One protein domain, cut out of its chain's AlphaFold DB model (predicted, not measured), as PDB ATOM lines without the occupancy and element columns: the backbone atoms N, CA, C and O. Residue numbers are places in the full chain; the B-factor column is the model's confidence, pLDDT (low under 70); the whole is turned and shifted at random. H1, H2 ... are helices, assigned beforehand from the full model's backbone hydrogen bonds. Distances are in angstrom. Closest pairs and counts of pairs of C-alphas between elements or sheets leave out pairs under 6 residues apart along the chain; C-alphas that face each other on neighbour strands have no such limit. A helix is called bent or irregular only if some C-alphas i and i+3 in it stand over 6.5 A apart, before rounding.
ATOM      1  N   ASP A 153     -18.843  43.146  -9.773       73.06
ATOM      2  CA  ASP A 153     -19.904  43.189 -10.794       73.06
ATOM      3  C   ASP A 153     -19.348  43.125 -12.232       73.06
ATOM      4  O   ASP A 153     -18.778  44.089 -12.737       73.06
ATOM      5  N   LEU A 154     -19.556  42.021 -12.948       65.19
ATOM      6  CA  LEU A 154     -19.098  41.883 -14.336       65.19
ATOM      7  C   LEU A 154     -19.671  42.950 -15.287       65.19
ATOM      8  O   LEU A 154     -18.988  43.332 -16.230       65.19
ATOM      9  N   ARG A 155     -20.866  43.505 -15.062       68.69
ATOM     10  CA  ARG A 155     -21.419  44.550 -15.951       68.69
ATOM     11  C   ARG A 155     -20.621  45.845 -15.869       68.69
ATOM     12  O   ARG A 155     -20.383  46.492 -16.887       68.69
ATOM     13  N   ARG A 156     -20.196  46.200 -14.659       67.69
ATOM     14  CA  ARG A 156     -19.387  47.388 -14.380       67.69
ATOM     15  C   ARG A 156     -17.901  47.144 -14.654       67.69
ATOM     16  O   ARG A 156     -17.200  48.047 -15.107       67.69
ATOM     17  N   HIS A 157     -17.433  45.916 -14.433       69.88
ATOM     18  CA  HIS A 157     -16.010  45.584 -14.355       69.88
ATOM     19  C   HIS A 157     -15.474  44.752 -15.531       69.88
ATOM     20  O   HIS A 157     -14.259  44.589 -15.647       69.88
ATOM     21  N   ALA A 158     -16.320  44.263 -16.449       67.44
ATOM     22  CA  ALA A 158     -15.877  43.415 -17.562       67.44
ATOM     23  C   ALA A 158     -14.887  44.113 -18.497       67.44
ATOM     24  O   ALA A 158     -13.903  43.504 -18.888       67.44
ATOM     25  N   ARG A 159     -15.102  45.383 -18.861       67.81
ATOM     26  CA  ARG A 159     -14.183  46.113 -19.760       67.81
ATOM     27  C   ARG A 159     -12.776  46.285 -19.157       67.81
ATOM     28  O   ARG A 159     -11.810  45.948 -19.841       67.81
ATOM     29  N   PRO A 160     -12.645  46.760 -17.904       68.31
ATOM     30  CA  PRO A 160     -11.395  46.720 -17.150       68.31
ATOM     31  C   PRO A 160     -10.685  45.370 -17.153       68.31
ATOM     32  O   PRO A 160      -9.543  45.258 -17.601       68.31
ATOM     33  N   LEU A 161     -11.393  44.339 -16.697       70.06
ATOM     34  CA  LEU A 161     -10.856  42.994 -16.541       70.06
ATOM     35  C   LEU A 161     -10.507  42.366 -17.895       70.06
ATOM     36  O   LEU A 161      -9.508  41.663 -17.992       70.06
ATOM     37  N   ALA A 162     -11.264  42.675 -18.953       69.62
ATOM     38  CA  ALA A 162     -10.982  42.248 -20.323       69.62
ATOM     39  C   ALA A 162      -9.627  42.771 -20.783       69.62
ATOM     40  O   ALA A 162      -8.807  42.010 -21.280       69.62
ATOM     41  N   ARG A 163      -9.383  44.076 -20.622       70.75
ATOM     42  CA  ARG A 163      -8.159  44.724 -21.108       70.75
ATOM     43  C   ARG A 163      -6.914  44.110 -20.467       70.75
ATOM     44  O   ARG A 163      -5.936  43.854 -21.167       70.75
ATOM     45  N   VAL A 164      -6.969  43.855 -19.162       69.19
ATOM     46  CA  VAL A 164      -5.874  43.233 -18.404       69.19
ATOM     47  C   VAL A 164      -5.740  41.754 -18.757       69.19
ATOM     48  O   VAL A 164      -4.644  41.307 -19.093       69.19
ATOM     49  N   GLY A 165      -6.856  41.021 -18.771       68.62
ATOM     50  CA  GLY A 165      -6.901  39.613 -19.147       68.62
ATOM     51  C   GLY A 165      -6.311  39.368 -20.536       68.62
ATOM     52  O   GLY A 165      -5.403  38.553 -20.675       68.62
ATOM     53  N   PHE A 166      -6.720  40.137 -21.549       72.94
ATOM     54  CA  PHE A 166      -6.212  39.997 -22.918       72.94
ATOM     55  C   PHE A 166      -4.712  40.281 -23.031       72.94
ATOM     56  O   PHE A 166      -4.002  39.525 -23.692       72.94
ATOM     57  N   LYS A 167      -4.192  41.313 -22.349       73.38
ATOM     58  CA  LYS A 167      -2.740  41.576 -22.295       73.38
ATOM     59  C   LYS A 167      -1.953  40.409 -21.687       73.38
ATOM     60  O   LYS A 167      -0.785  40.225 -22.013       73.38
ATOM     61  N   ARG A 168      -2.585  39.641 -20.799       68.31
ATOM     62  CA  ARG A 168      -2.010  38.483 -20.101       68.31
ATOM     63  C   ARG A 168      -2.315  37.145 -20.791       68.31
ATOM     64  O   ARG A 168      -1.921  36.108 -20.276       68.31
ATOM     65  N   GLY A 169      -2.976  37.160 -21.952       77.00
ATOM     66  CA  GLY A 169      -3.292  35.958 -22.731       77.00
ATOM     67  C   GLY A 169      -4.591  35.245 -22.335       77.00
ATOM     68  O   GLY A 169      -4.857  34.153 -22.833       77.00
ATOM     69  N   PHE A 170      -5.422  35.842 -21.477       77.56
ATOM     70  CA  PHE A 170      -6.750  35.323 -21.149       77.56
ATOM     71  C   PHE A 170      -7.780  35.733 -22.208       77.56
ATOM     72  O   PHE A 170      -7.795  36.874 -22.667       77.56
ATOM     73  N   GLY A 171      -8.663  34.801 -22.579       74.06
ATOM     74  CA  GLY A 171      -9.658  34.997 -23.641       74.06
ATOM     75  C   GLY A 171     -10.923  35.762 -23.232       74.06
ATOM     76  O   GLY A 171     -11.656  36.217 -24.107       74.06
ATOM     77  N   SER A 172     -11.204  35.909 -21.932       79.44
ATOM     78  CA  SER A 172     -12.331  36.714 -21.440       79.44
ATOM     79  C   SER A 172     -12.112  37.221 -20.003       79.44
ATOM     80  O   SER A 172     -11.305  36.642 -19.263       79.44
ATOM     81  N   PRO A 173     -12.841  38.275 -19.578       74.94
ATOM     82  CA  PRO A 173     -12.878  38.743 -18.189       74.94
ATOM     83  C   PRO A 173     -13.228  37.655 -17.181       74.94
ATOM     84  O   PRO A 173     -12.657  37.611 -16.098       74.94
ATOM     85  N   GLU A 174     -14.176  36.786 -17.526       77.00
ATOM     86  CA  GLU A 174     -14.683  35.732 -16.652       77.00
ATOM     87  C   GLU A 174     -13.599  34.696 -16.368       77.00
ATOM     88  O   GLU A 174     -13.427  34.294 -15.219       77.00
ATOM     89  N   VAL A 175     -12.834  34.306 -17.393       78.44
ATOM     90  CA  VAL A 175     -11.719  33.361 -17.238       78.44
ATOM     91  C   VAL A 175     -10.611  33.982 -16.388       78.44
ATOM     92  O   VAL A 175     -10.070  33.319 -15.505       78.44
ATOM     93  N   TYR A 176     -10.304  35.263 -16.602       80.31
ATOM     94  CA  TYR A 176      -9.317  35.972 -15.788       80.31
ATOM     95  C   TYR A 176      -9.771  36.111 -14.324       80.31
ATOM     96  O   TYR A 176      -9.010  35.831 -13.402       80.31
ATOM     97  N   LEU A 177     -11.041  36.442 -14.088       75.69
ATOM     98  CA  LEU A 177     -11.612  36.510 -12.744       75.69
ATOM     99  C   LEU A 177     -11.599  35.142 -12.043       75.69
ATOM    100  O   LEU A 177     -11.296  35.067 -10.856       75.69
ATOM    101  N   GLN A 178     -11.913  34.058 -12.757       79.19
ATOM    102  CA  GLN A 178     -11.812  32.694 -12.226       79.19
ATOM    103  C   GLN A 178     -10.373  32.321 -11.868       79.19
ATOM    104  O   GLN A 178     -10.155  31.655 -10.858       79.19
ATOM    105  N   HIS A 179      -9.396  32.762 -12.664       80.50
ATOM    106  CA  HIS A 179      -7.983  32.569 -12.359       80.50
ATOM    107  C   HIS A 179      -7.583  33.278 -11.059       80.50
ATOM    108  O   HIS A 179      -7.024  32.640 -10.172       80.50
ATOM    109  N   LEU A 180      -7.962  34.551 -10.902       74.94
ATOM    110  CA  LEU A 180      -7.714  35.314  -9.673       74.94
ATOM    111  C   LEU A 180      -8.379  34.673  -8.446       74.94
ATOM    112  O   LEU A 180      -7.756  34.567  -7.392       74.94
ATOM    113  N   LYS A 181      -9.623  34.191  -8.585       76.94
ATOM    114  CA  LYS A 181     -10.320  33.458  -7.514       76.94
ATOM    115  C   LYS A 181      -9.591  32.178  -7.122       76.94
ATOM    116  O   LYS A 181      -9.408  31.937  -5.938       76.94
ATOM    117  N   ARG A 182      -9.127  31.398  -8.101       81.69
ATOM    118  CA  ARG A 182      -8.370  30.172  -7.833       81.69
ATOM    119  C   ARG A 182      -7.072  30.465  -7.081       81.69
ATOM    120  O   ARG A 182      -6.796  29.798  -6.097       81.69
ATOM    121  N   LEU A 183      -6.308  31.470  -7.510       73.94
ATOM    122  CA  LEU A 183      -5.072  31.863  -6.826       73.94
ATOM    123  C   LEU A 183      -5.328  32.283  -5.369       73.94
ATOM    124  O   LEU A 183      -4.554  31.930  -4.482       73.94
ATOM    125  N   ALA A 184      -6.427  33.001  -5.119       72.00
ATOM    126  CA  ALA A 184      -6.839  33.396  -3.775       72.00
ATOM    127  C   ALA A 184      -7.253  32.193  -2.901       72.00
ATOM    128  O   ALA A 184      -6.902  32.141  -1.725       72.00
ATOM    129  N   GLU A 185      -7.973  31.217  -3.463       79.31
ATOM    130  CA  GLU A 185      -8.353  29.976  -2.767       79.31
ATOM    131  C   GLU A 185      -7.139  29.078  -2.468       79.31
ATOM    132  O   GLU A 185      -7.054  28.477  -1.395       79.31
ATOM    133  N   GLU A 186      -6.189  28.989  -3.403       76.75
ATOM    134  CA  GLU A 186      -4.939  28.238  -3.238       76.75
ATOM    135  C   GLU A 186      -4.076  28.817  -2.107       76.75
ATOM    136  O   GLU A 186      -3.496  28.059  -1.327       76.75
ATOM    137  N   GLU A 187      -4.029  30.144  -1.974       74.25
ATOM    138  CA  GLU A 187      -3.356  30.823  -0.864       74.25
ATOM    139  C   GLU A 187      -3.962  30.442   0.498       74.25
ATOM    140  O   GLU A 187      -3.229  29.997   1.384       74.25
ATOM    141  N   ASP A 188      -5.290  30.534   0.651       76.25
ATOM    142  CA  ASP A 188      -5.986  30.203   1.907       76.25
ATOM    143  C   ASP A 188      -5.782  28.735   2.308       76.25
ATOM    144  O   ASP A 188      -5.645  28.393   3.488       76.25
ATOM    145  N   LEU A 189      -5.795  27.831   1.325       80.44
ATOM    146  CA  LEU A 189      -5.584  26.407   1.561       80.44
ATOM    147  C   LEU A 189      -4.158  26.127   2.049       80.44
ATOM    148  O   LEU A 189      -3.964  25.308   2.950       80.44
ATOM    149  N   LEU A 190      -3.164  26.811   1.489       74.56
ATOM    150  CA  LEU A 190      -1.770  26.650   1.890       74.56
ATOM    151  C   LEU A 190      -1.466  27.264   3.248       74.56
ATOM    152  O   LEU A 190      -0.677  26.682   3.993       74.56
ATOM    153  N   GLU A 191      -2.107  28.376   3.603       78.00
ATOM    154  CA  GLU A 191      -2.019  28.935   4.952       78.00
ATOM    155  C   GLU A 191      -2.517  27.916   5.984       78.00
ATOM    156  O   GLU A 191      -1.763  27.528   6.877       78.00
ATOM    157  N   LYS A 192      -3.708  27.345   5.768       83.50
ATOM    158  CA  LYS A 192      -4.271  26.293   6.635       83.50
ATOM    159  C   LYS A 192      -3.397  25.043   6.710       83.50
ATOM    160  O   LYS A 192      -3.226  24.463   7.782       83.50
ATOM    161  N   LEU A 193      -2.848  24.591   5.580       79.31
ATOM    162  CA  LEU A 193      -1.936  23.441   5.561       79.31
ATOM    163  C   LEU A 193      -0.628  23.746   6.299       79.31
ATOM    164  O   LEU A 193      -0.127  22.888   7.021       79.31
ATOM    165  N   SER A 194      -0.083  24.956   6.150       76.75
ATOM    166  CA  SER A 194       1.116  25.385   6.870       76.75
ATOM    167  C   SER A 194       0.876  25.494   8.373       76.75
ATOM    168  O   SER A 194       1.780  25.154   9.135       76.75
ATOM    169  N   GLU A 195      -0.284  25.989   8.805       84.25
ATOM    170  CA  GLU A 195      -0.678  26.032  10.217       84.25
ATOM    171  C   GLU A 195      -0.777  24.619  10.779       84.25
ATOM    172  O   GLU A 195      -0.074  24.285  11.727       84.25
ATOM    173  N   ARG A 196      -1.522  23.739  10.105       85.00
ATOM    174  CA  ARG A 196      -1.653  22.341  10.519       85.00
ATOM    175  C   ARG A 196      -0.305  21.624  10.623       85.00
ATOM    176  O   ARG A 196      -0.059  20.919  11.594       85.00
ATOM    177  N   LEU A 197       0.579  21.797   9.639       77.44
ATOM    178  CA  LEU A 197       1.920  21.205   9.673       77.44
ATOM    179  C   LEU A 197       2.775  21.782  10.805       77.44
ATOM    180  O   LEU A 197       3.600  21.067  11.372       77.44
ATOM    181  N   ARG A 198       2.604  23.066  11.139       79.25
ATOM    182  CA  ARG A 198       3.276  23.683  12.286       79.25
ATOM    183  C   ARG A 198       2.785  23.061  13.589       79.25
ATOM    184  O   ARG A 198       3.629  22.679  14.392       79.25
ATOM    185  N   ASP A 199       1.476  22.901  13.748       83.69
ATOM    186  CA  ASP A 199       0.860  22.311  14.939       83.69
ATOM    187  C   ASP A 199       1.275  20.842  15.117       83.69
ATOM    188  O   ASP A 199       1.682  20.432  16.203       83.69
ATOM    189  N   GLU A 200       1.264  20.055  14.035       80.81
ATOM    190  CA  GLU A 200       1.735  18.664  14.045       80.81
ATOM    191  C   GLU A 200       3.228  18.579  14.418       80.81
ATOM    192  O   GLU A 200       3.631  17.708  15.188       80.81
ATOM    193  N   VAL A 201       4.063  19.501  13.924       77.56
ATOM    194  CA  VAL A 201       5.487  19.565  14.290       77.56
ATOM    195  C   VAL A 201       5.686  20.025  15.734       77.56
ATOM    196  O   VAL A 201       6.596  19.519  16.387       77.56
ATOM    197  N   GLU A 202       4.868  20.946  16.247       78.81
ATOM    198  CA  GLU A 202       4.904  21.393  17.645       78.81
ATOM    199  C   GLU A 202       4.503  20.282  18.617       78.81
ATOM    200  O   GLU A 202       5.226  20.054  19.585       78.81
ATOM    201  N   ALA A 203       3.463  19.508  18.305       80.38
ATOM    202  CA  ALA A 203       3.060  18.349  19.101       80.38
ATOM    203  C   ALA A 203       4.193  17.310  19.240       80.38
ATOM    204  O   ALA A 203       4.390  16.720  20.301       80.38
ATOM    205  N   LEU A 204       5.016  17.131  18.198       76.25
ATOM    206  CA  LEU A 204       6.167  16.218  18.238       76.25
ATOM    207  C   LEU A 204       7.291  16.663  19.193       76.25
ATOM    208  O   LEU A 204       8.168  15.848  19.504       76.25
ATOM    209  N   PHE A 205       7.298  17.922  19.651       75.38
ATOM    210  CA  PHE A 205       8.241  18.415  20.663       75.38
ATOM    211  C   PHE A 205       7.820  18.096  22.106       75.38
ATOM    212  O   PHE A 205       8.653  18.234  23.000       75.38
ATOM    213  N   GLU A 206       6.578  17.665  22.342       77.12
ATOM    214  CA  GLU A 206       6.059  17.360  23.685       77.12
ATOM    215  C   GLU A 206       6.423  15.942  24.167       77.12
ATOM    216  O   GLU A 206       6.339  15.635  25.357       77.12
ATOM    217  N   GLU A 207       6.876  15.069  23.263       73.88
ATOM    218  CA  GLU A 207       7.294  13.702  23.584       73.88
ATOM    219  C   GLU A 207       8.766  13.616  24.051       73.88
ATOM    220  O   GLU A 207       9.617  14.385  23.593       73.88
ATOM    221  N   PRO A 208       9.139  12.633  24.900       57.94
ATOM    222  CA  PRO A 208      10.540  12.385  25.229       57.94
ATOM    223  C   PRO A 208      11.326  11.958  23.978       57.94
ATOM    224  O   PRO A 208      11.022  10.943  23.345       57.94
ATOM    225  N   ARG A 209      12.359  12.730  23.614       73.38
ATOM    226  CA  ARG A 209      13.168  12.539  22.396       73.38
ATOM    227  C   ARG A 209      14.664  12.744  22.663       73.38
ATOM    228  O   ARG A 209      15.055  13.425  23.606       73.38
ATOM    229  N   THR A 210      15.508  12.186  21.792       77.69
ATOM    230  CA  THR A 210      16.962  12.437  21.809       77.69
ATOM    231  C   THR A 210      17.295  13.850  21.304       77.69
ATOM    232  O   THR A 210      16.550  14.413  20.497       77.69
ATOM    233  N   GLU A 211      18.441  14.415  21.706       74.75
ATOM    234  CA  GLU A 211      18.904  15.728  21.211       74.75
ATOM    235  C   GLU A 211      19.037  15.774  19.682       74.75
ATOM    236  O   GLU A 211      18.707  16.782  19.049       74.75
ATOM    237  N   PHE A 212      19.455  14.663  19.071       68.31
ATOM    238  CA  PHE A 212      19.519  14.539  17.619       68.31
ATOM    239  C   PHE A 212      18.129  14.697  16.987       68.31
ATOM    240  O   PHE A 212      17.967  15.505  16.072       68.31
ATOM    241  N   THR A 213      17.107  14.012  17.506       73.25
ATOM    242  CA  THR A 213      15.726  14.122  17.010       73.25
ATOM    243  C   THR A 213      15.178  15.543  17.160       73.25
ATOM    244  O   THR A 213      14.611  16.084  16.211       73.25
ATOM    245  N   LEU A 214      15.428  16.197  18.300       74.19
ATOM    246  CA  LEU A 214      15.049  17.597  18.520       74.19
ATOM    247  C   LEU A 214      15.738  18.543  17.523       74.19
ATOM    248  O   LEU A 214      15.123  19.493  17.034       74.19
ATOM    249  N   SER A 215      17.001  18.279  17.170       72.69
ATOM    250  CA  SER A 215      17.727  19.065  16.164       72.69
ATOM    251  C   SER A 215      17.119  18.932  14.759       72.69
ATOM    252  O   SER A 215      17.020  19.933  14.040       72.69
ATOM    253  N   GLN A 216      16.647  17.732  14.389       75.69
ATOM    254  CA  GLN A 216      15.978  17.483  13.108       75.69
ATOM    255  C   GLN A 216      14.595  18.140  13.056       75.69
ATOM    256  O   GLN A 216      14.290  18.816  12.075       75.69
ATOM    257  N   LEU A 217      13.799  18.054  14.129       74.81
ATOM    258  CA  LEU A 217      12.492  18.721  14.210       74.81
ATOM    259  C   LEU A 217      12.621  20.248  14.107       74.81
ATOM    260  O   LEU A 217      11.879  20.889  13.363       74.81
ATOM    261  N   ARG A 218      13.631  20.855  14.753       81.06
ATOM    262  CA  ARG A 218      13.910  22.301  14.617       81.06
ATOM    263  C   ARG A 218      14.336  22.690  13.202       81.06
ATOM    264  O   ARG A 218      14.117  23.825  12.773       81.06
ATOM    265  N   ARG A 219      15.017  21.796  12.478       82.88
ATOM    266  CA  ARG A 219      15.386  22.018  11.072       82.88
ATOM    267  C   ARG A 219      14.159  21.923  10.165       82.88
ATOM    268  O   ARG A 219      14.009  22.774   9.293       82.88
ATOM    269  N   LEU A 220      13.284  20.951  10.412       76.56
ATOM    270  CA  LEU A 220      12.030  20.766   9.687       76.56
ATOM    271  C   LEU A 220      11.092  21.965   9.868       76.56
ATOM    272  O   LEU A 220      10.676  22.545   8.869       76.56
ATOM    273  N   LYS A 221      10.865  22.412  11.113       76.44
ATOM    274  CA  LYS A 221      10.055  23.606  11.419       76.44
ATOM    275  C   LYS A 221      10.520  24.830  10.620       76.44
ATOM    276  O   LYS A 221       9.740  25.425   9.886       76.44
ATOM    277  N   ARG A 222      11.826  25.130  10.659       82.81
ATOM    278  CA  ARG A 222      12.422  26.251   9.903       82.81
ATOM    279  C   ARG A 222      12.309  26.101   8.385       82.81
ATOM    280  O   ARG A 222      12.254  27.103   7.679       82.81
ATOM    281  N   SER A 223      12.323  24.872   7.870       79.88
ATOM    282  CA  SER A 223      12.142  24.609   6.438       79.88
ATOM    283  C   SER A 223      10.698  24.850   6.005       79.88
ATOM    284  O   SER A 223      10.486  25.452   4.958       79.88
ATOM    285  N   ILE A 224       9.725  24.421   6.815       77.38
ATOM    286  CA  ILE A 224       8.291  24.637   6.569       77.38
ATOM    287  C   ILE A 224       7.980  26.135   6.602       77.38
ATOM    288  O   ILE A 224       7.399  26.658   5.657       77.38
ATOM    289  N   GLU A 225       8.446  26.844   7.635       78.25
ATOM    290  CA  GLU A 225       8.280  28.299   7.759       78.25
ATOM    291  C   GLU A 225       8.874  29.046   6.558       78.25
ATOM    292  O   GLU A 225       8.244  29.947   6.004       78.25
ATOM    293  N   ARG A 226      10.076  28.652   6.117       82.94
ATOM    294  CA  ARG A 226      10.726  29.258   4.951       82.94
ATOM    295  C   ARG A 226       9.952  28.996   3.663       82.94
ATOM    296  O   ARG A 226       9.744  29.933   2.900       82.94
ATOM    297  N   PHE A 227       9.533  27.754   3.433       77.56
ATOM    298  CA  PHE A 227       8.800  27.370   2.230       77.56
ATOM    299  C   PHE A 227       7.449  28.089   2.145       77.56
ATOM    300  O   PHE A 227       7.137  28.677   1.113       77.56
ATOM    301  N   ALA A 228       6.697  28.131   3.248       73.88
ATOM    302  CA  ALA A 228       5.444  28.877   3.329       73.88
ATOM    303  C   ALA A 228       5.658  30.371   3.033       73.88
ATOM    304  O   ALA A 228       4.922  30.958   2.244       73.88
ATOM    305  N   ALA A 229       6.710  30.982   3.590       77.62
ATOM    306  CA  ALA A 229       7.026  32.390   3.351       77.62
ATOM    307  C   ALA A 229       7.521  32.684   1.920       77.62
ATOM    308  O   ALA A 229       7.281  33.768   1.391       77.62
ATOM    309  N   GLU A 230       8.268  31.776   1.290       78.75
ATOM    310  CA  GLU A 230       8.692  31.905  -0.113       78.75
ATOM    311  C   GLU A 230       7.510  31.766  -1.069       78.75
ATOM    312  O   GLU A 230       7.361  32.584  -1.976       78.75
ATOM    313  N   TYR A 231       6.636  30.792  -0.823       73.00
ATOM    314  CA  TYR A 231       5.449  30.573  -1.634       73.00
ATOM    315  C   TYR A 231       4.445  31.724  -1.498       73.00
ATOM    316  O   TYR A 231       4.004  32.267  -2.510       73.00
ATOM    317  N   LYS A 232       4.162  32.166  -0.263       70.62
ATOM    318  CA  LYS A 232       3.314  33.337   0.007       70.62
ATOM    319  C   LYS A 232       3.828  34.566  -0.740       70.62
ATOM    320  O   LYS A 232       3.086  35.160  -1.509       70.62
ATOM    321  N   ARG A 233       5.128  34.869  -0.643       71.88
ATOM    322  CA  ARG A 233       5.742  35.980  -1.393       71.88
ATOM    323  C   ARG A 233       5.637  35.812  -2.909       71.88
ATOM    324  O   ARG A 233       5.439  36.802  -3.608       71.88
ATOM    325  N   GLY A 234       5.783  34.595  -3.431       71.19
ATOM    326  CA  GLY A 234       5.618  34.301  -4.856       71.19
ATOM    327  C   GLY A 234       4.199  34.596  -5.346       71.19
ATOM    328  O   GLY A 234       4.028  35.326  -6.324       71.19
ATOM    329  N   ASN A 235       3.190  34.110  -4.620       68.06
ATOM    330  CA  ASN A 235       1.782  34.346  -4.934       68.06
ATOM    331  C   ASN A 235       1.369  35.804  -4.726       68.06
ATOM    332  O   ASN A 235       0.733  36.370  -5.606       68.06
ATOM    333  N   GLU A 236       1.798  36.454  -3.643       64.75
ATOM    334  CA  GLU A 236       1.602  37.893  -3.419       64.75
ATOM    335  C   GLU A 236       2.246  38.734  -4.527       64.75
ATOM    336  O   GLU A 236       1.709  39.765  -4.925       64.75
ATOM    337  N   THR A 237       3.391  38.305  -5.060       66.38
ATOM    338  CA  THR A 237       4.053  38.994  -6.176       66.38
ATOM    339  C   THR A 237       3.283  38.805  -7.481       66.38
ATOM    340  O   THR A 237       3.161  39.756  -8.253       66.38
ATOM    341  N   LEU A 238       2.740  37.609  -7.726       65.25
ATOM    342  CA  LEU A 238       1.901  37.319  -8.890       65.25
ATOM    343  C   LEU A 238       0.569  38.075  -8.810       65.25
ATOM    344  O   LEU A 238       0.301  38.909  -9.669       65.25
ATOM    345  N   LEU A 239      -0.202  37.883  -7.737       66.19
ATOM    346  CA  LEU A 239      -1.475  38.563  -7.483       66.19
ATOM    347  C   LEU A 239      -1.294  40.077  -7.381       66.19
ATOM    348  O   LEU A 239      -1.980  40.837  -8.054       66.19
ATOM    349  N   GLY A 240      -0.330  40.540  -6.590       62.50
ATOM    350  CA  GLY A 240      -0.028  41.959  -6.434       62.50
ATOM    351  C   GLY A 240       0.508  42.592  -7.715       62.50
ATOM    352  O   GLY A 240       0.216  43.755  -7.978       62.50
ATOM    353  N   GLY A 241       1.260  41.860  -8.540       64.19
ATOM    354  CA  GLY A 241       1.711  42.316  -9.855       64.19
ATOM    355  C   GLY A 241       0.577  42.391 -10.879       64.19
ATOM    356  O   GLY A 241       0.512  43.338 -11.663       64.19
ATOM    357  N   GLU A 242      -0.337  41.424 -10.853       65.50
ATOM    358  CA  GLU A 242      -1.540  41.392 -11.684       65.50
ATOM    359  C   GLU A 242      -2.534  42.497 -11.307       65.50
ATOM    360  O   GLU A 242      -2.986  43.246 -12.175       65.50
ATOM    361  N   LEU A 243      -2.773  42.687 -10.009       62.91
ATOM    362  CA  LEU A 243      -3.621  43.751  -9.479       62.91
ATOM    363  C   LEU A 243      -2.983  45.132  -9.687       62.91
ATOM    364  O   LEU A 243      -3.656  46.047 -10.144       62.91
ATOM    365  N   LYS A 244      -1.672  45.313  -9.467       60.47
ATOM    366  CA  LYS A 244      -0.991  46.593  -9.762       60.47
ATOM    367  C   LYS A 244      -1.027  46.957 -11.244       60.47
ATOM    368  O   LYS A 244      -1.161  48.138 -11.557       60.47
ATOM    369  N   ALA A 245      -0.906  45.979 -12.143       61.25
ATOM    370  CA  ALA A 245      -1.023  46.217 -13.581       61.25
ATOM    371  C   ALA A 245      -2.427  46.716 -13.949       61.25
ATOM    372  O   ALA A 245      -2.557  47.673 -14.715       61.25
ATOM    373  N   LEU A 246      -3.455  46.126 -13.330       60.56
ATOM    374  CA  LEU A 246      -4.837  46.577 -13.438       60.56
ATOM    375  C   LEU A 246      -4.969  48.039 -12.980       60.56
ATOM    376  O   LEU A 246      -5.396  48.865 -13.778       60.56
ATOM    377  N   ILE A 247      -4.461  48.391 -11.794       53.91
ATOM    378  CA  ILE A 247      -4.462  49.762 -11.237       53.91
ATOM    379  C   ILE A 247      -3.718  50.768 -12.143       53.91
ATOM    380  O   ILE A 247      -4.175  51.894 -12.354       53.91
ATOM    381  N   SER A 248      -2.548  50.401 -12.679       54.81
ATOM    382  CA  SER A 248      -1.726  51.310 -13.493       54.81
ATOM    383  C   SER A 248      -2.346  51.638 -14.851       54.81
ATOM    384  O   SER A 248      -2.227  52.769 -15.312       54.81
ATOM    385  N   ASP A 249      -3.055  50.682 -15.455       55.75
ATOM    386  CA  ASP A 249      -3.727  50.854 -16.749       55.75
ATOM    387  C   ASP A 249      -4.972  51.763 -16.669       55.75
ATOM    388  O   ASP A 249      -5.505  52.150 -17.713       55.75
ATOM    389  N   PHE A 250      -5.431  52.099 -15.454       47.53
ATOM    390  CA  PHE A 250      -6.516  53.055 -15.186       47.53
ATOM    391  C   PHE A 250      -6.050  54.490 -14.956       47.53
ATOM    392  O   PHE A 250      -6.859  55.413 -15.035       47.53
ATOM    393  N   ARG A 251      -4.766  54.689 -14.642       45.72
ATOM    394  CA  ARG A 251      -4.198  56.009 -14.332       45.72
ATOM    395  C   ARG A 251      -3.635  56.740 -15.559       45.72
ATOM    396  O   ARG A 251      -3.123  57.845 -15.394       45.72
TER     397      ARG A 251
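AT A GLANCE: This is residues 153 to 251 of the 252 residues of an uncharacterized protein of Candidatus Bathyarchaeota archaeon (UniProt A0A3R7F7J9). A long helical hairpin, H2 and H3 side by side and running opposite ways, makes the length of this domain, and the short helix H1 lies across its open end. At the other end residues 206 to 212, of which 211 and 212 belong to H3, stick out where the chain turns from H2 to H3. The printed part has 99 residues with three named helices, in the order H1, H2, H3, and no named strand; the class is all helix. The whole is extended, with a radius of gyration of the C-alphas of 20.0 A, and the C-alphas span 62 by 20 by 20 A, a rod.

IN THESE COORDINATES: Find C-alpha 154 at (-19.098, 41.883, -14.336); from there H1 runs through residues 154 to 167. H1 is irregular, for C-alphas 156 and 159 are 7.6 A apart. After a tight link of 5 residues, look for H2 at C-alpha 173, at (-12.878, 38.743, -18.189); it holds residues 173 to 203 and measures 45.4 A from first to last C-alpha. A short link of 7 residues leads to H3, residues 211 to 248, the longest helix at 53.8 A, which ends at C-alpha 248, at (-1.726, 51.310, -13.493).

HOW THE PARTS SIT: Begin with the hairpin: H2 and H3 touch at a shallow tilt of 17 degrees, opposite ways, and their closest C-alphas, of Ser 194 and Ala 228, are 6.6 A apart. H1 touches H2, about perpendicular at 83 degrees; the closest C-alphas are those of Ala 162 and Pro 173, 4.5 A apart, and H2 takes part with residues 173 to 177 alone. H1 also touches H3, about perpendicular at 74 degrees, with residues 160 to 164 alone meeting residues 245 to 246 alone; the C-alphas of Val 164 and Leu 246 are the closest, at 6.1 A. In H2 and H3 every O i to N i+4 pair is within hydrogen-bond range; in H1, 8 of 10 are.

THE WHOLE: Look for the two C-alphas farthest apart at Arg 155 and Thr 210, 62.7 A from each other. The printed part has no cut, and neither link is long. The mean pLDDT of the printed part is 72.9, and 30 residues are under 70, among them residues 154 to 160 and 235 to 251.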